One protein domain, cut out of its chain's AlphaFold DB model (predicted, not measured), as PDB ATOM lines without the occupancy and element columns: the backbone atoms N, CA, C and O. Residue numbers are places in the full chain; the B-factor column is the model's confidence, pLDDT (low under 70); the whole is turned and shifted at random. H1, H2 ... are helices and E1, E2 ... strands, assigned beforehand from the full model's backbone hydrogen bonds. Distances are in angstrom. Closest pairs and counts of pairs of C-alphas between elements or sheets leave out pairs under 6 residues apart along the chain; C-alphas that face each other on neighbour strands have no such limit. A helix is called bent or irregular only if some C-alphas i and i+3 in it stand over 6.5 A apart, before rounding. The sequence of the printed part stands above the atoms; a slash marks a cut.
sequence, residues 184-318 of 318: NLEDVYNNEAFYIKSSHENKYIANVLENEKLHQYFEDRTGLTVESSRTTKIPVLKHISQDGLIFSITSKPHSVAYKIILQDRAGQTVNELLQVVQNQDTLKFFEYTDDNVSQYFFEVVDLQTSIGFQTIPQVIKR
ATOM      1  N   ASN A 184      -1.207 -15.662  24.414       91.81
ATOM      2  CA  ASN A 184      -1.447 -16.948  25.045       91.81
ATOM      3  C   ASN A 184      -0.153 -17.449  25.680       91.81
ATOM      4  O   ASN A 184       0.942 -17.305  25.143       91.81
ATOM      5  N   LEU A 185      -0.287 -18.081  26.843       92.75
ATOM      6  CA  LEU A 185       0.861 -18.647  27.543       92.75
ATOM      7  C   LEU A 185       1.521 -19.787  26.741       92.75
ATOM      8  O   LEU A 185       2.720 -20.015  26.870       92.75
ATOM      9  N   GLU A 186       0.758 -20.483  25.898       93.69
ATOM     10  CA  GLU A 186       1.273 -21.515  24.990       93.69
ATOM     11  C   GLU A 186       2.293 -20.949  23.989       93.69
ATOM     12  O   GLU A 186       3.363 -21.539  23.827       93.69
ATOM     13  N   ASP A 187       2.033 -19.755  23.445       91.75
ATOM     14  CA  ASP A 187       2.923 -19.045  22.511       91.75
ATOM     15  C   ASP A 187       4.268 -18.674  23.170       91.75
ATOM     16  O   ASP A 187       5.293 -18.475  22.519       91.75
ATOM     17  N   VAL A 188       4.298 -18.563  24.500       92.75
ATOM     18  CA  VAL A 188       5.541 -18.339  25.251       92.75
ATOM     19  C   VAL A 188       6.352 -19.630  25.331       92.75
ATOM     20  O   VAL A 188       7.561 -19.616  25.100       92.75
ATOM     21  N   TYR A 189       5.701 -20.750  25.649       92.31
ATOM     22  CA  TYR A 189       6.377 -22.037  25.825       92.31
ATOM     23  C   TYR A 189       6.816 -22.681  24.506       92.31
ATOM     24  O   TYR A 189       7.804 -23.412  24.500       92.31
ATOM     25  N   ASN A 190       6.136 -22.393  23.392       92.38
ATOM     26  CA  ASN A 190       6.555 -22.821  22.053       92.38
ATOM     27  C   ASN A 190       7.579 -21.855  21.400       92.38
ATOM     28  O   ASN A 190       7.996 -22.084  20.264       92.38
ATOM     29  N   ASN A 191       7.995 -20.803  22.123       88.69
ATOM     30  CA  ASN A 191       8.938 -19.758  21.707       88.69
ATOM     31  C   ASN A 191       8.443 -18.793  20.603       88.69
ATOM     32  O   ASN A 191       9.185 -17.898  20.190       88.69
ATOM     33  N   GLU A 192       7.197 -18.912  20.150       87.50
ATOM     34  CA  GLU A 192       6.604 -18.064  19.111       87.50
ATOM     35  C   GLU A 192       6.472 -16.606  19.564       87.50
ATOM     36  O   GLU A 192       6.872 -15.690  18.845       87.50
ATOM     37  N   ALA A 193       6.008 -16.380  20.795       88.38
ATOM     38  CA  ALA A 193       5.870 -15.049  21.377       88.38
ATOM     39  C   ALA A 193       7.205 -14.293  21.388       88.38
ATOM     40  O   ALA A 193       7.253 -13.117  21.039       88.38
ATOM     41  N   PHE A 194       8.300 -14.967  21.743       88.69
ATOM     42  CA  PHE A 194       9.629 -14.365  21.704       88.69
ATOM     43  C   PHE A 194      10.064 -14.081  20.266       88.69
ATOM     44  O   PHE A 194      10.421 -12.949  19.954       88.69
ATOM     45  N   TYR A 195       9.948 -15.065  19.371       84.19
ATOM     46  CA  TYR A 195      10.312 -14.896  17.964       84.19
ATOM     47  C   TYR A 195       9.615 -13.690  17.315       84.19
ATOM     48  O   TYR A 195      10.257 -12.915  16.608       84.19
ATOM     49  N   ILE A 196       8.323 -13.500  17.595       79.56
ATOM     50  CA  ILE A 196       7.524 -12.419  17.013       79.56
ATOM     51  C   ILE A 196       7.763 -11.084  17.736       79.56
ATOM     52  O   ILE A 196       7.806 -10.047  17.079       79.56
ATOM     53  N   LYS A 197       7.892 -11.076  19.072       84.62
ATOM     54  CA  LYS A 197       7.807  -9.835  19.869       84.62
ATOM     55  C   LYS A 197       9.126  -9.296  20.400       84.62
ATOM     56  O   LYS A 197       9.199  -8.101  20.663       84.62
ATOM     57  N   SER A 198      10.160 -10.117  20.574       72.19
ATOM     58  CA  SER A 198      11.465  -9.645  21.069       72.19
ATOM     59  C   SER A 198      12.463  -9.348  19.945       72.19
ATOM     60  O   SER A 198      13.407  -8.583  20.153       72.19
ATOM     61  N   SER A 199      12.244  -9.888  18.740       67.94
ATOM     62  CA  SER A 199      13.100  -9.660  17.571       67.94
ATOM     63  C   SER A 199      12.718  -8.384  16.810       67.94
ATOM     64  O   SER A 199      12.323  -8.438  15.647       67.94
ATOM     65  N   HIS A 200      12.879  -7.228  17.451       74.31
ATOM     66  CA  HIS A 200      12.795  -5.920  16.794       74.31
ATOM     67  C   HIS A 200      14.178  -5.448  16.305       74.31
ATOM     68  O   HIS A 200      15.227  -5.908  16.780       74.31
ATOM     69  N   GLU A 201      14.205  -4.502  15.367       79.62
ATOM     70  CA  GLU A 201      15.450  -4.000  14.773       79.62
ATOM     71  C   GLU A 201      16.320  -3.257  15.802       79.62
ATOM     72  O   GLU A 201      17.552  -3.359  15.788       79.62
ATOM     73  N   ASN A 202      15.682  -2.642  16.801       82.25
ATOM     74  CA  ASN A 202      16.340  -1.947  17.912       82.25
ATOM     75  C   ASN A 202      17.056  -2.835  18.961       82.25
ATOM     76  O   ASN A 202      17.493  -2.323  19.992       82.25
ATOM     77  N   LYS A 203      17.216  -4.152  18.762       81.50
ATOM     78  CA  LYS A 203      17.791  -5.059  19.787       81.50
ATOM     79  C   LYS A 203      19.255  -4.796  20.169       81.50
ATOM     80  O   LYS A 203      19.742  -5.302  21.176       81.50
ATOM     81  N   TYR A 204      19.974  -4.014  19.365       85.12
ATOM     82  CA  TYR A 204      21.392  -3.691  19.580       85.12
ATOM     83  C   TYR A 204      21.629  -2.334  20.253       85.12
ATOM     84  O   TYR A 204      22.776  -1.907  20.405       85.12
ATOM     85  N   ILE A 205      20.564  -1.640  20.645       88.19
ATOM     86  CA  ILE A 205      20.627  -0.364  21.356       88.19
ATOM     87  C   ILE A 205      19.860  -0.472  22.677       88.19
ATOM     88  O   ILE A 205      19.112  -1.418  22.903       88.19
ATOM     89  N   ALA A 206      20.068   0.490  23.580       89.00
ATOM     90  CA  ALA A 206      19.336   0.522  24.846       89.00
ATOM     91  C   ALA A 206      17.819   0.553  24.594       89.00
ATOM     92  O   ALA A 206      17.365   1.210  23.653       89.00
ATOM     93  N   ASN A 207      17.041  -0.137  25.427       89.12
ATOM     94  CA  ASN A 207      15.593  -0.206  25.266       89.12
ATOM     95  C   ASN A 207      14.949   1.168  25.522       89.12
ATOM     96  O   ASN A 207      15.331   1.888  26.446       89.12
ATOM     97  N   VAL A 208      13.948   1.532  24.722       93.38
ATOM     98  CA  VAL A 208      13.206   2.780  24.907       93.38
ATOM     99  C   VAL A 208      12.270   2.733  26.113       93.38
ATOM    100  O   VAL A 208      12.033   3.770  26.722       93.38
ATOM    101  N   LEU A 209      11.783   1.552  26.516       92.56
ATOM    102  CA  LEU A 209      10.777   1.400  27.581       92.56
ATOM    103  C   LEU A 209      11.252   1.825  28.984       92.56
ATOM    104  O   LEU A 209      10.426   1.958  29.883       92.56
ATOM    105  N   GLU A 210      12.555   2.042  29.185       90.94
ATOM    106  CA  GLU A 210      13.138   2.535  30.445       90.94
ATOM    107  C   GLU A 210      13.692   3.967  30.347       90.94
ATOM    108  O   GLU A 210      14.204   4.509  31.327       90.94
ATOM    109  N   ASN A 211      13.598   4.605  29.175       94.62
ATOM    110  CA  ASN A 211      14.132   5.944  28.954       94.62
ATOM    111  C   ASN A 211      13.116   7.027  29.347       94.62
ATOM    112  O   ASN A 211      12.533   7.692  28.493       94.62
ATOM    113  N   GLU A 212      12.947   7.234  30.655       94.88
ATOM    114  CA  GLU A 212      11.983   8.190  31.226       94.88
ATOM    115  C   GLU A 212      12.150   9.619  30.677       94.88
ATOM    116  O   GLU A 212      11.168  10.319  30.436       94.88
ATOM    117  N   LYS A 213      13.391  10.057  30.415       97.00
ATOM    118  CA  LYS A 213      13.656  11.384  29.827       97.00
ATOM    119  C   LYS A 213      13.140  11.490  28.398       97.00
ATOM    120  O   LYS A 213      12.654  12.543  27.995       97.00
ATOM    121  N   LEU A 214      13.283  10.420  27.619       97.06
ATOM    122  CA  LEU A 214      12.748  10.381  26.269       97.06
ATOM    123  C   LEU A 214      11.222  10.290  26.286       97.06
ATOM    124  O   LEU A 214      10.594  10.942  25.463       97.06
ATOM    125  N   HIS A 215      10.630   9.557  27.235       97.69
ATOM    126  CA  HIS A 215       9.175   9.538  27.418       97.69
ATOM    127  C   HIS A 215       8.649  10.947  27.667       97.69
ATOM    128  O   HIS A 215       7.825  11.406  26.891       97.69
ATOM    129  N   GLN A 216       9.208  11.673  28.641       98.06
ATOM    130  CA  GLN A 216       8.834  13.067  28.923       98.06
ATOM    131  C   GLN A 216       8.937  13.952  27.677       98.06
ATOM    132  O   GLN A 216       8.006  14.675  27.347       98.06
ATOM    133  N   TYR A 217      10.035  13.834  26.923       98.06
ATOM    134  CA  TYR A 217      10.191  14.566  25.667       98.06
ATOM    135  C   TYR A 217       9.104  14.227  24.636       98.06
ATOM    136  O   TYR A 217       8.645  15.116  23.922       98.06
ATOM    137  N   PHE A 218       8.674  12.966  24.533       98.25
ATOM    138  CA  PHE A 218       7.574  12.597  23.644       98.25
ATOM    139  C   PHE A 218       6.236  13.140  24.146       98.25
ATOM    140  O   PHE A 218       5.493  13.724  23.357       98.25
ATOM    141  N   GLU A 219       5.945  12.994  25.435       98.19
ATOM    142  CA  GLU A 219       4.719  13.483  26.071       98.19
ATOM    143  C   GLU A 219       4.574  15.001  25.910       98.19
ATOM    144  O   GLU A 219       3.539  15.470  25.443       98.19
ATOM    145  N   ASP A 220       5.638  15.762  26.178       98.19
ATOM    146  CA  ASP A 220       5.664  17.222  26.046       98.19
ATOM    147  C   ASP A 220       5.424  17.682  24.601       98.19
ATOM    148  O   ASP A 220       4.816  18.725  24.352       98.19
ATOM    149  N   ARG A 221       5.922  16.917  23.623       97.50
ATOM    150  CA  ARG A 221       5.848  17.273  22.198       97.50
ATOM    151  C   ARG A 221       4.540  16.863  21.540       97.50
ATOM    152  O   ARG A 221       4.156  17.489  20.556       97.50
ATOM    153  N   THR A 222       3.909  15.807  22.039       97.75
ATOM    154  CA  THR A 222       2.772  15.147  21.377       97.75
ATOM    155  C   THR A 222       1.471  15.280  22.162       97.75
ATOM    156  O   THR A 222       0.397  15.101  21.602       97.75
ATOM    157  N   GLY A 223       1.552  15.558  23.467       97.75
ATOM    158  CA  GLY A 223       0.434  15.438  24.402       97.75
ATOM    159  C   GLY A 223       0.032  13.988  24.713       97.75
ATOM    160  O   GLY A 223      -0.910  13.767  25.473       97.75
ATOM    161  N   LEU A 224       0.717  12.984  24.148       97.56
ATOM    162  CA  LEU A 224       0.397  11.569  24.323       97.56
ATOM    163  C   LEU A 224       1.216  10.956  25.455       97.56
ATOM    164  O   LEU A 224       2.416  10.734  25.312       97.56
ATOM    165  N   THR A 225       0.539  10.585  26.539       96.88
ATOM    166  CA  THR A 225       1.172   9.911  27.682       96.88
ATOM    167  C   THR A 225       1.718   8.523  27.328       96.88
ATOM    168  O   THR A 225       1.061   7.753  26.624       96.88
ATOM    169  N   VAL A 226       2.890   8.156  27.832       95.31
ATOM    170  CA  VAL A 226       3.377   6.772  27.785       95.31
ATOM    171  C   VAL A 226       2.707   5.998  28.916       95.31
ATOM    172  O   VAL A 226       2.708   6.406  30.075       95.31
ATOM    173  N   GLU A 227       2.090   4.868  28.590       92.69
ATOM    174  CA  GLU A 227       1.399   4.061  29.593       92.69
ATOM    175  C   GLU A 227       2.411   3.350  30.499       92.69
ATOM    176  O   GLU A 227       3.238   2.562  30.039       92.69
ATOM    177  N   SER A 228       2.311   3.550  31.814       88.00
ATOM    178  CA  SER A 228       3.191   2.894  32.796       88.00
ATOM    179  C   SER A 228       3.065   1.362  32.800       88.00
ATOM    180  O   SER A 228       3.954   0.645  33.266       88.00
ATOM    181  N   SER A 229       1.964   0.821  32.269       88.31
ATOM    182  CA  SER A 229       1.810  -0.619  32.038       88.31
ATOM    183  C   SER A 229       2.851  -1.156  31.051       88.31
ATOM    184  O   SER A 229       3.290  -2.290  31.231       88.31
ATOM    185  N   ARG A 230       3.325  -0.342  30.098       88.75
ATOM    186  CA  ARG A 230       4.318  -0.714  29.073       88.75
ATOM    187  C   ARG A 230       5.758  -0.667  29.567       88.75
ATOM    188  O   ARG A 230       6.619  -1.358  29.033       88.75
ATOM    189  N   THR A 231       6.045   0.145  30.583       88.94
ATOM    190  CA  THR A 231       7.422   0.336  31.058       88.94
ATOM    191  C   THR A 231       7.912  -0.916  31.776       88.94
ATOM    192  O   THR A 231       7.350  -1.287  32.809       88.94
ATOM    193  N   THR A 232       8.966  -1.551  31.278       87.38
ATOM    194  CA  THR A 232       9.560  -2.745  31.893       87.38
ATOM    195  C   THR A 232      11.068  -2.559  31.948       87.38
ATOM    196  O   THR A 232      11.714  -2.416  30.913       87.38
ATOM    197  N   LYS A 233      11.626  -2.524  33.165       89.06
ATOM    198  CA  LYS A 233      13.074  -2.363  33.356       89.06
ATOM    199  C   LYS A 233      13.812  -3.638  32.981       89.06
ATOM    200  O   LYS A 233      13.314  -4.741  33.219       89.06
ATOM    201  N   ILE A 234      15.026  -3.471  32.469       90.62
ATOM    202  CA  ILE A 234      15.941  -4.581  32.207       90.62
ATOM    203  C   ILE A 234      16.217  -5.354  33.513       90.62
ATOM    204  O   ILE A 234      16.474  -4.724  34.546       90.62
ATOM    205  N   PRO A 235      16.198  -6.703  33.500       94.94
ATOM    206  CA  PRO A 235      16.617  -7.497  34.650       94.94
ATOM    207  C   PRO A 235      18.057  -7.177  35.075       94.94
ATOM    208  O   PRO A 235      18.992  -7.244  34.274       94.94
ATOM    209  N   VAL A 236      18.257  -6.860  36.356       94.88
ATOM    210  CA  VAL A 236      19.579  -6.511  36.905       94.88
ATOM    211  C   VAL A 236      20.102  -7.656  37.755       94.88
ATOM    212  O   VAL A 236      19.469  -8.019  38.746       94.88
ATOM    213  N   LEU A 237      21.269  -8.199  37.404       94.94
ATOM    214  CA  LEU A 237      21.923  -9.255  38.178       94.94
ATOM    215  C   LEU A 237      22.266  -8.741  39.583       94.94
ATOM    216  O   LEU A 237      22.925  -7.712  39.737       94.94
ATOM    217  N   LYS A 238      21.801  -9.452  40.612       94.81
ATOM    218  CA  LYS A 238      22.028  -9.121  42.026       94.81
ATOM    219  C   LYS A 238      23.023 -10.049  42.690       94.81
ATOM    220  O   LYS A 238      23.837  -9.588  43.483       94.81
ATOM    221  N   HIS A 239      22.928 -11.340  42.397       90.12
ATOM    222  CA  HIS A 239      23.729 -12.352  43.062       90.12
ATOM    223  C   HIS A 239      24.031 -13.509  42.113       90.12
ATOM    224  O   HIS A 239      23.158 -13.938  41.355       90.12
ATOM    225  N   ILE A 240      25.256 -14.023  42.204       89.62
ATOM    226  CA  ILE A 240      25.698 -15.275  41.590       89.62
ATOM    227  C   ILE A 240      26.027 -16.215  42.752       89.62
ATOM    228  O   ILE A 240      26.897 -15.902  43.562       89.62
ATOM    229  N   SER A 241      25.300 -17.324  42.892       83.31
ATOM    230  CA  SER A 241      25.612 -18.377  43.871       83.31
ATOM    231  C   SER A 241      25.794 -19.724  43.182       83.31
ATOM    232  O   SER A 241      25.542 -19.867  41.988       83.31
ATOM    233  N   GLN A 242      26.184 -20.731  43.967       78.56
ATOM    234  CA  GLN A 242      26.124 -22.135  43.549       78.56
ATOM    235  C   GLN A 242      24.697 -22.580  43.197       78.56
ATOM    236  O   GLN A 242      24.520 -23.511  42.420       78.56
ATOM    237  N   ASP A 243      23.688 -21.899  43.743       78.81
ATOM    238  CA  ASP A 243      22.282 -22.225  43.525       78.81
ATOM    239  C   ASP A 243      21.701 -21.544  42.280       78.81
ATOM    240  O   ASP A 243      20.590 -21.876  41.880       78.81
ATOM    241  N   GLY A 244      22.403 -20.591  41.653       89.06
ATOM    242  CA  GLY A 244      21.900 -19.947  40.443       89.06
ATOM    243  C   GLY A 244      22.231 -18.469  40.278       89.06
ATOM    244  O   GLY A 244      23.011 -17.862  41.019       89.06
ATOM    245  N   LEU A 245      21.566 -17.880  39.284       92.75
ATOM    246  CA  LEU A 245      21.586 -16.448  39.006       92.75
ATOM    247  C   LEU A 245      20.308 -15.797  39.542       92.75
ATOM    248  O   LEU A 245      19.197 -16.228  39.220       92.75
ATOM    249  N   ILE A 246      20.470 -14.737  40.336       94.44
ATOM    250  CA  ILE A 246      19.355 -13.971  40.901       94.44
ATOM    251  C   ILE A 246      19.342 -12.576  40.292       94.44
ATOM    252  O   ILE A 246      20.315 -11.827  40.415       94.44
ATOM    253  N   PHE A 247      18.210 -12.201  39.703       96.38
ATOM    254  CA  PHE A 247      18.001 -10.887  39.099       96.38
ATOM    255  C   PHE A 247      16.890 -10.136  39.821       96.38
ATOM    256  O   PHE A 247      15.905 -10.744  40.228       96.38
ATOM    257  N   SER A 248      17.015  -8.815  39.938       96.56
ATOM    258  CA  SER A 248      15.875  -7.955  40.263       96.56
ATOM    259  C   SER A 248      15.151  -7.533  38.992       96.56
ATOM    260  O   SER A 248      15.809  -7.137  38.024       96.56
ATOM    261  N   ILE A 249      13.825  -7.531  39.032       95.75
ATOM    262  CA  ILE A 249      12.939  -7.142  37.932       95.75
ATOM    263  C   ILE A 249      11.878  -6.141  38.392       95.75
ATOM    264  O   ILE A 249      11.722  -5.866  39.580       95.75
ATOM    265  N   THR A 250      11.136  -5.585  37.434       91.44
ATOM    266  CA  THR A 250       9.948  -4.779  37.739       91.44
ATOM    267  C   THR A 250       8.783  -5.706  38.067       91.44
ATOM    268  O   THR A 250       8.392  -6.505  37.219       91.44
ATOM    269  N   SER A 251       8.211  -5.579  39.265       94.12
ATOM    270  CA  SER A 251       6.994  -6.315  39.625       94.12
ATOM    271  C   SER A 251       5.797  -5.783  38.839       94.12
ATOM    272  O   SER A 251       5.572  -4.572  38.772       94.12
ATOM    273  N   LYS A 252       5.045  -6.698  38.227       94.25
ATOM    274  CA  LYS A 252       3.868  -6.409  37.403       94.25
ATOM    275  C   LYS A 252       2.653  -7.169  37.943       94.25
ATOM    276  O   LYS A 252       2.812  -8.310  38.389       94.25
ATOM    277  N   PRO A 253       1.447  -6.568  37.897       93.69
ATOM    278  CA  PRO A 253       0.220  -7.225  38.346       93.69
ATOM    279  C   PRO A 253      -0.202  -8.390  37.441       93.69
ATOM    280  O   PRO A 253      -0.996  -9.239  37.845       93.69
ATOM    281  N   HIS A 254       0.344  -8.442  36.229       93.12
ATOM    282  CA  HIS A 254       0.136  -9.456  35.202       93.12
ATOM    283  C   HIS A 254       1.432 -10.212  34.896       93.12
ATOM    284  O   HIS A 254       2.511  -9.855  35.371       93.12
ATOM    285  N   SER A 255       1.303 -11.289  34.125       95.81
ATOM    286  CA  SER A 255       2.418 -12.170  33.798       95.81
ATOM    287  C   SER A 255       3.392 -11.528  32.812       95.81
ATOM    288  O   SER A 255       2.988 -10.966  31.792       95.81
ATOM    289  N   VAL A 256       4.683 -11.683  33.086       96.69
ATOM    290  CA  VAL A 256       5.774 -11.342  32.169       96.69
ATOM    291  C   VAL A 256       6.667 -12.566  32.021       96.69
ATOM    292  O   VAL A 256       7.039 -13.200  33.013       96.69
ATOM    293  N   ALA A 257       6.985 -12.911  30.779       97.06
ATOM    294  CA  ALA A 257       7.897 -13.988  30.448       97.06
ATOM    295  C   ALA A 257       9.313 -13.446  30.256       97.06
ATOM    296  O   ALA A 257       9.533 -12.471  29.537       97.06
ATOM    297  N   TYR A 258      10.269 -14.114  30.889       96.81
ATOM    298  CA  TYR A 258      11.687 -13.809  30.814       96.81
ATOM    299  C   TYR A 258      12.423 -15.058  30.356       96.81
ATOM    300  O   TYR A 258      12.445 -16.063  31.068       96.81
ATOM    301  N   LYS A 259      13.049 -14.981  29.186       96.19
ATOM    302  CA  LYS A 259      13.973 -15.999  28.702       96.19
ATOM    303  C   LYS A 259      15.389 -15.454  28.812       96.19
ATOM    304  O   LYS A 259      15.704 -14.436  28.201       96.19
ATOM    305  N   ILE A 260      16.225 -16.098  29.617       95.62
ATOM    306  CA  ILE A 260      17.652 -15.790  29.699       95.62
ATOM    307  C   ILE A 260      18.413 -16.702  28.743       95.62
ATOM    308  O   ILE A 260      18.246 -17.919  28.767       95.62
ATOM    309  N   ILE A 261      19.259 -16.100  27.917       95.00
ATOM    310  CA  ILE A 261      20.178 -16.796  27.028       95.00
ATOM    311  C   ILE A 261      21.572 -16.637  27.628       95.00
ATOM    312  O   ILE A 261      22.061 -15.519  27.804       95.00
ATOM    313  N   LEU A 262      22.200 -17.760  27.967       94.56
ATOM    314  CA  LEU A 262      23.547 -17.829  28.524       94.56
ATOM    315  C   LEU A 262      24.543 -18.130  27.407       94.56
ATOM    316  O   LEU A 262      24.328 -19.052  26.623       94.56
ATOM    317  N   GLN A 263      25.637 -17.373  27.347       95.19
ATOM    318  CA  GLN A 263      26.631 -17.478  26.280       95.19
ATOM    319  C   GLN A 263      28.051 -17.687  26.813       95.19
ATOM    320  O   GLN A 263      28.429 -17.177  27.877       95.19
ATOM    321  N   ASP A 264      28.854 -18.416  26.042       93.62
ATOM    322  CA  ASP A 264      30.280 -18.600  26.299       93.62
ATOM    323  C   ASP A 264      31.108 -17.357  25.913       93.62
ATOM    324  O   ASP A 264      30.575 -16.292  25.597       93.62
ATOM    325  N   ARG A 265      32.443 -17.457  25.965       91.50
ATOM    326  CA  ARG A 265      33.342 -16.351  25.569       91.50
ATOM    327  C   ARG A 265      33.359 -16.078  24.065       91.50
ATOM    328  O   ARG A 265      33.763 -14.990  23.663       91.50
ATOM    329  N   ALA A 266      32.977 -17.057  23.250       93.50
ATOM    330  CA  ALA A 266      32.853 -16.924  21.805       93.50
ATOM    331  C   ALA A 266      31.478 -16.369  21.386       93.50
ATOM    332  O   ALA A 266      31.267 -16.119  20.199       93.50
ATOM    333  N   GLY A 267      30.562 -16.153  22.337       92.25
ATOM    334  CA  GLY A 267      29.193 -15.710  22.080       92.25
ATOM    335  C   GLY A 267      28.264 -16.837  21.622       92.25
ATOM    336  O   GLY A 267      27.179 -16.559  21.115       92.25
ATOM    337  N   GLN A 268      28.669 -18.101  21.768       93.81
ATOM    338  CA  GLN A 268      27.811 -19.245  21.468       93.81
ATOM    339  C   GLN A 268      26.843 -19.481  22.622       93.81
ATOM    340  O   GLN A 268      27.232 -19.406  23.788       93.81
ATOM    341  N   THR A 269      25.581 -19.764  22.296       94.25
ATOM    342  CA  THR A 269      24.569 -20.121  23.293       94.25
ATOM    343  C   THR A 269      24.944 -21.436  23.968       94.25
ATOM    344  O   THR A 269      25.102 -22.460  23.306       94.25
ATOM    345  N   VAL A 270      25.072 -21.392  25.291       93.25
ATOM    346  CA  VAL A 270      25.342 -22.544  26.160       93.25
ATOM    347  C   VAL A 270      24.039 -23.101  26.718       93.25
ATOM    348  O   VAL A 270      23.868 -24.314  26.793       93.25
ATOM    349  N   ASN A 271      23.120 -22.220  27.121       92.69
ATOM    350  CA  ASN A 271      21.842 -22.616  27.701       92.69
ATOM    351  C   ASN A 271      20.782 -21.522  27.506       92.69
ATOM    352  O   ASN A 271      21.114 -20.340  27.387       92.69
ATOM    353  N   GLU A 272      19.514 -21.920  27.533       94.00
ATOM    354  CA  GLU A 272      18.352 -21.037  27.501       94.00
ATOM    355  C   GLU A 272      17.387 -21.449  28.610       94.00
ATOM    356  O   GLU A 272      16.978 -22.604  28.687       94.00
ATOM    357  N   LEU A 273      17.019 -20.507  29.477       94.06
ATOM    358  CA  LEU A 273      16.121 -20.777  30.598       94.06
ATOM    359  C   LEU A 273      14.947 -19.802  30.558       94.06
ATOM    360  O   LEU A 273      15.131 -18.602  30.365       94.06
ATOM    361  N   LEU A 274      13.737 -20.315  30.765       95.44
ATOM    362  CA  LEU A 274      12.495 -19.548  30.715       95.44
ATOM    363  C   LEU A 274      11.841 -19.503  32.095       95.44
ATOM    364  O   LEU A 274      11.673 -20.530  32.749       95.44
ATOM    365  N   GLN A 275      11.404 -18.315  32.504       95.94
ATOM    366  CA  GLN A 275      10.570 -18.129  33.680       95.94
ATOM    367  C   GLN A 275       9.427 -17.160  33.368       95.94
ATOM    368  O   GLN A 275       9.646 -16.068  32.846       95.94
ATOM    369  N   VAL A 276       8.200 -17.544  33.720       96.81
ATOM    370  CA  VAL A 276       7.028 -16.661  33.686       96.81
ATOM    371  C   VAL A 276       6.691 -16.274  35.116       96.81
ATOM    372  O   VAL A 276       6.517 -17.142  35.971       96.81
ATOM    373  N   VAL A 277       6.628 -14.974  35.389       96.75
ATOM    374  CA  VAL A 277       6.396 -14.448  36.739       96.75
ATOM    375  C   VAL A 277       5.292 -13.403  36.747       96.75
ATOM    376  O   VAL A 277       5.084 -12.688  35.773       96.75
ATOM    377  N   GLN A 278       4.604 -13.309  37.880       96.44
ATOM    378  CA  GLN A 278       3.544 -12.346  38.156       96.44
ATOM    379  C   GLN A 278       3.664 -11.924  39.621       96.44
ATOM    380  O   GLN A 278       3.891 -12.776  40.479       96.44
ATOM    381  N   ASN A 279       3.495 -10.634  39.920       95.56
ATOM    382  CA  ASN A 279       3.599 -10.087  41.279       95.56
ATOM    383  C   ASN A 279       4.925 -10.433  41.990       95.56
ATOM    384  O   ASN A 279       4.951 -10.636  43.203       95.56
ATOM    385  N   GLN A 280       6.026 -10.518  41.239       95.44
ATOM    386  CA  GLN A 280       7.363 -10.813  41.756       95.44
ATOM    387  C   GLN A 280       8.357  -9.753  41.293       95.44
ATOM    388  O   GLN A 280       8.284  -9.265  40.169       95.44
ATOM    389  N   ASP A 281       9.310  -9.424  42.158       95.88
ATOM    390  CA  ASP A 281      10.398  -8.475  41.908       95.88
ATOM    391  C   ASP A 281      11.760  -9.166  41.716       95.88
ATOM    392  O   ASP A 281      12.777  -8.496  41.512       95.88
ATOM    393  N   THR A 282      11.791 -10.503  41.724       95.69
ATOM    394  CA  THR A 282      13.007 -11.296  41.511       95.69
ATOM    395  C   THR A 282      12.808 -12.432  40.517       95.69
ATOM    396  O   THR A 282      11.785 -13.111  40.564       95.69
ATOM    397  N   LEU A 283      13.829 -12.696  39.699       95.19
ATOM    398  CA  LEU A 283      13.969 -13.927  38.914       95.19
ATOM    399  C   LEU A 283      15.067 -14.796  39.508       95.19
ATOM    400  O   LEU A 283      16.081 -14.279  39.988       95.19
ATOM    401  N   LYS A 284      14.868 -16.111  39.443       94.31
ATOM    402  CA  LYS A 284      15.831 -17.096  39.933       94.31
ATOM    403  C   LYS A 284      15.965 -18.200  38.902       94.31
ATOM    404  O   LYS A 284      15.051 -19.001  38.727       94.31
ATOM    405  N   PHE A 285      17.122 -18.239  38.262       91.62
ATOM    406  CA  PHE A 285      17.469 -19.292  37.323       91.62
ATOM    407  C   PHE A 285      18.415 -20.262  38.023       91.62
ATOM    408  O   PHE A 285      19.604 -19.980  38.191       91.62
ATOM    409  N   PHE A 286      17.833 -21.366  38.490       80.50
ATOM    410  CA  PHE A 286      18.549 -22.536  38.993       80.50
ATOM    411  C   PHE A 286      19.130 -23.302  37.789       80.50
ATOM    412  O   PHE A 286      18.648 -23.113  36.677       80.50
ATOM    413  N   GLU A 287      20.156 -24.133  37.988       70.06
ATOM    414  CA  GLU A 287      20.920 -24.816  36.910       70.06
ATOM    415  C   GLU A 287      21.992 -23.956  36.210       70.06
ATOM    416  O   GLU A 287      22.435 -24.238  35.097       70.06
ATOM    417  N   TYR A 288      22.495 -22.931  36.901       63.88
ATOM    418  CA  TYR A 288      23.743 -22.265  36.521       63.88
ATOM    419  C   TYR A 288      24.941 -23.080  37.027       63.88
ATOM    420  O   TYR A 288      25.350 -22.926  38.175       63.88
ATOM    421  N   THR A 289      25.494 -23.975  36.205       59.97
ATOM    422  CA  THR A 289      26.637 -24.816  36.626       59.97
ATOM    423  C   THR A 289      27.810 -24.849  35.652       59.97
ATOM    424  O   THR A 289      28.797 -25.526  35.932       59.97
ATOM    425  N   ASP A 290      27.765 -24.101  34.546       70.56
ATOM    426  CA  ASP A 290      28.842 -24.138  33.557       70.56
ATOM    427  C   ASP A 290      29.847 -22.983  33.738       70.56
ATOM    428  O   ASP A 290      29.539 -21.792  33.594       70.56
ATOM    429  N   ASP A 291      31.098 -23.349  34.032       77.25
ATOM    430  CA  ASP A 291      32.243 -22.440  34.105       77.25
ATOM    431  C   ASP A 291      32.516 -21.686  32.796       77.25
ATOM    432  O   ASP A 291      33.162 -20.634  32.804       77.25
ATOM    433  N   ASN A 292      31.980 -22.178  31.682       84.75
ATOM    434  CA  ASN A 292      32.137 -21.573  30.370       84.75
ATOM    435  C   ASN A 292      31.211 -20.374  30.134       84.75
ATOM    436  O   ASN A 292      31.495 -19.578  29.237       84.75
ATOM    437  N   VAL A 293      30.152 -20.182  30.936       89.44
ATOM    438  CA  VAL A 293      29.241 -19.041  30.761       89.44
ATOM    439  C   VAL A 293      29.934 -17.745  31.168       89.44
ATOM    440  O   VAL A 293      30.300 -17.543  32.330       89.44
ATOM    441  N   SER A 294      30.060 -16.838  30.203       92.44
ATOM    442  CA  SER A 294      30.727 -15.546  30.371       92.44
ATOM    443  C   SER A 294      29.803 -14.351  30.157       92.44
ATOM    444  O   SER A 294      30.085 -13.261  30.657       92.44
ATOM    445  N   GLN A 295      28.701 -14.546  29.433       94.88
ATOM    446  CA  GLN A 295      27.753 -13.497  29.089       94.88
ATOM    447  C   GLN A 295      26.317 -14.001  29.210       94.88
ATOM    448  O   GLN A 295      26.060 -15.205  29.183       94.88
ATOM    449  N   TYR A 296      25.379 -13.070  29.341       94.69
ATOM    450  CA  TYR A 296      23.953 -13.350  29.259       94.69
ATOM    451  C   TYR A 296      23.211 -12.206  28.575       94.69
ATOM    452  O   TYR A 296      23.629 -11.051  28.645       94.69
ATOM    453  N   PHE A 297      22.070 -12.507  27.974       94.62
ATOM    454  CA  PHE A 297      21.065 -11.507  27.636       94.62
ATOM    455  C   PHE A 297      19.668 -12.057  27.898       94.62
ATOM    456  O   PHE A 297      19.485 -13.258  28.083       94.62
ATOM    457  N   PHE A 298      18.688 -11.165  27.948       95.06
ATOM    458  CA  PHE A 298      17.289 -11.515  28.109       95.06
ATOM    459  C   PHE A 298      16.510 -11.232  26.840       95.06
ATOM    460  O   PHE A 298      16.712 -10.204  26.195       95.06
ATOM    461  N   GLU A 299      15.556 -12.104  26.564       95.00
ATOM    462  CA  GLU A 299      14.354 -11.775  25.818       95.00
ATOM    463  C   GLU A 299      13.205 -11.676  26.823       95.00
ATOM    464  O   GLU A 299      13.013 -12.555  27.669       95.00
ATOM    465  N   VAL A 300      12.468 -10.574  26.770       94.94
ATOM    466  CA  VAL A 300      11.377 -10.268  27.697       94.94
ATOM    467  C   VAL A 300      10.120 -10.052  26.881       94.94
ATOM    468  O   VAL A 300      10.179  -9.355  25.873       94.94
ATOM    469  N   VAL A 301       8.999 -10.629  27.309       94.75
ATOM    470  CA  VAL A 301       7.688 -10.413  26.690       94.75
ATOM    471  C   VAL A 301       6.637 -10.225  27.776       94.75
ATOM    472  O   VAL A 301       6.489 -11.050  28.678       94.75
ATOM    473  N   ASP A 302       5.896  -9.129  27.691       94.44
ATOM    474  CA  ASP A 302       4.771  -8.826  28.565       94.44
ATOM    475  C   ASP A 302       3.486  -9.458  28.001       94.44
ATOM    476  O   ASP A 302       3.050  -9.126  26.898       94.44
ATOM    477  N   LEU A 303       2.871 -10.387  28.745       94.50
ATOM    478  CA  LEU A 303       1.754 -11.192  28.228       94.50
ATOM    479  C   LEU A 303       0.442 -10.411  28.146       94.50
ATOM    480  O   LEU A 303      -0.483 -10.874  27.487       94.50
ATOM    481  N   GLN A 304       0.325  -9.258  28.807       93.50
ATOM    482  CA  GLN A 304      -0.880  -8.435  28.710       93.50
ATOM    483  C   GLN A 304      -0.816  -7.499  27.505       93.50
ATOM    484  O   GLN A 304      -1.847  -7.202  26.902       93.50
ATOM    485  N   THR A 305       0.379  -6.997  27.197       91.50
ATOM    486  CA  THR A 305       0.562  -5.961  26.178       91.50
ATOM    487  C   THR A 305       1.120  -6.489  24.860       91.50
ATOM    488  O   THR A 305       1.053  -5.778  23.859       91.50
ATOM    489  N   SER A 306       1.660  -7.711  24.835       90.38
ATOM    490  CA  SER A 306       2.445  -8.301  23.739       90.38
ATOM    491  C   SER A 306       3.738  -7.553  23.407       90.38
ATOM    492  O   SER A 306       4.390  -7.855  22.411       90.38
ATOM    493  N   ILE A 307       4.135  -6.588  24.238       90.94
ATOM    494  CA  ILE A 307       5.369  -5.834  24.046       90.94
ATOM    495  C   ILE A 307       6.531  -6.712  24.491       90.94
ATOM    496  O   ILE A 307       6.567  -7.189  25.630       90.94
ATOM    497  N   GLY A 308       7.485  -6.909  23.588       90.81
ATOM    498  CA  GLY A 308       8.712  -7.629  23.867       90.81
ATOM    499  C   GLY A 308       9.949  -6.813  23.531       90.81
ATOM    500  O   GLY A 308       9.901  -5.862  22.756       90.81
ATOM    501  N   PHE A 309      11.063  -7.175  24.156       91.00
ATOM    502  CA  PHE A 309      12.368  -6.623  23.821       91.00
ATOM    503  C   PHE A 309      13.490  -7.598  24.151       91.00
ATOM    504  O   PHE A 309      13.352  -8.481  25.002       91.00
ATOM    505  N   GLN A 310      14.626  -7.394  23.493       91.81
ATOM    506  CA  GLN A 310      15.869  -8.088  23.792       91.81
ATOM    507  C   GLN A 310      16.869  -7.123  24.440       91.81
ATOM    508  O   GLN A 310      16.996  -5.966  24.038       91.81
ATOM    509  N   THR A 311      17.595  -7.588  25.455       91.25
ATOM    510  CA  THR A 311      18.672  -6.808  26.074       91.25
ATOM    511  C   THR A 311      19.983  -7.001  25.322       91.25
ATOM    512  O   THR A 311      20.262  -8.079  24.801       91.25
ATOM    513  N   ILE A 312      20.864  -6.004  25.371       89.81
ATOM    514  CA  ILE A 312      22.250  -6.191  24.933       89.81
ATOM    515  C   ILE A 312      22.981  -7.198  25.850       89.81
ATOM    516  O   ILE A 312      22.727  -7.190  27.063       89.81
ATOM    517  N   PRO A 313      23.901  -8.028  25.316       92.06
ATOM    518  CA  PRO A 313      24.702  -8.948  26.119       92.06
ATOM    519  C   PRO A 313      25.432  -8.258  27.274       92.06
ATOM    520  O   PRO A 313      26.083  -7.226  27.104       92.06
ATOM    521  N   GLN A 314      25.317  -8.848  28.458       93.50
ATOM    522  CA  GLN A 314      25.958  -8.428  29.697       93.50
ATOM    523  C   GLN A 314      27.015  -9.451  30.098       93.50
ATOM    524  O   GLN A 314      26.790 -10.655  30.018       93.50
ATOM    525  N   VAL A 315      28.168  -8.976  30.564       93.00
ATOM    526  CA  VAL A 315      29.255  -9.842  31.039       93.00
ATOM    527  C   VAL A 315      28.976 -10.278  32.474       93.00
ATOM    528  O   VAL A 315      28.723  -9.441  33.344       93.00
ATOM    529  N   ILE A 316      29.102 -11.576  32.743       89.19
ATOM    530  CA  ILE A 316      29.093 -12.118  34.101       89.19
ATOM    531  C   ILE A 316      30.455 -11.834  34.734       89.19
ATOM    532  O   ILE A 316      31.469 -12.427  34.364       89.19
ATOM    533  N   LYS A 317      30.487 -10.910  35.696       83.44
ATOM    534  CA  LYS A 317      31.678 -10.645  36.511       83.44
ATOM    535  C   LYS A 317      31.656 -11.591  37.709       83.44
ATOM    536  O   LYS A 317      30.770 -11.458  38.551       83.44
ATOM    537  N   ARG A 318      32.581 -12.549  37.727       75.62
ATOM    538  CA  ARG A 318      32.788 -13.489  38.837       75.62
ATOM    539  C   ARG A 318      33.723 -12.905  39.884       75.62
ATOM    540  O   ARG A 318      34.646 -12.159  39.477       75.62
TER     541      ARG A 318
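Overview. This is residues 184 to 318 of the 318 residues of an uncharacterized protein of Bacillus sp. HMF5848 (UniProt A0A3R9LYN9). Two antiparallel sheets lie partly face to face, their strands crossed: a twisted one, E4 E3 E6 E7, and a smaller one, E1 E2 E5, over one of its faces. H2 packs across the other face, H1 and H3 graze the large sheet, and H4 reaches far out from the sheets and adds to the length. The printed part has 135 residues, with four named helices followed by seven named strands; the class is mixed, helices and strands. It is compact, with a radius of gyration of the C-alphas of 15.5 A, yet elongated, spanning 50 by 30 by 26 A.

Arrangement. Start with the inner strands E3, residues 256 to 263, and E6, residues 295 to 302; they are antiparallel neighbours, with N 259 and O 299 2.9 A apart, within hydrogen-bond range. Edge strand E4, residues 269 to 277, forms a hairpin with E3; look at N 258 and O 275, 2.8 A. Edge strand E7, residues 308 to 310, forms a hairpin with E6, with N 300 and O 309 at 2.9 A. In the other sheet, E1, residues 236 to 241, and E2, residues 244 to 248, form a hairpin, with N 238 and O 246 at 2.8 A. E5, residues 282 to 285, is antiparallel to E2, with N 283 and O 247 at 2.9 A. Between the sheets, the closest C-alphas of E4 and E5 are Leu 273 and Phe 285, 7.0 A apart. H2, residues 192 to 197, is on the large sheet at a height of 8.5 A; it only just lies over E6 and E7, with 3 C-alphas falling on each, and runs across the strands, at 80 degrees to E6 on the local plane. H1, residues 185 to 189, and H3, residues 201 to 204, only graze that sheet. H4, residues 212 to 222, is on neither sheet. In H1, H2 and H4 every O i to N i+4 pair is within hydrogen-bond range; H3 is too short for one.

Along the chain. Find C-alpha 256 at (5.774, -11.342, 32.169); E3 runs 22.5 A from there. E4 spans 23.3 A, E6 23.5 A, E1 15.0 A and E2 13.4 A. H4 begins at C-alpha 212, (11.983, 8.190, 31.226), and runs 15.2 A. H3 is irregular: C-alphas 201 and 204 are 7.6 A apart. E7 ends at C-alpha 310, (15.869, -8.088, 23.792).

Size, cuts and confidence. The C-alphas farthest apart are those of Gly 223 and Asp 291, 50.4 A. The printed part has no cut; the link from H4 to E1, residues 223 to 235, is long. Mean pLDDT of the printed part is 90.9; look for values under 70 at residues 199, 288 and 289.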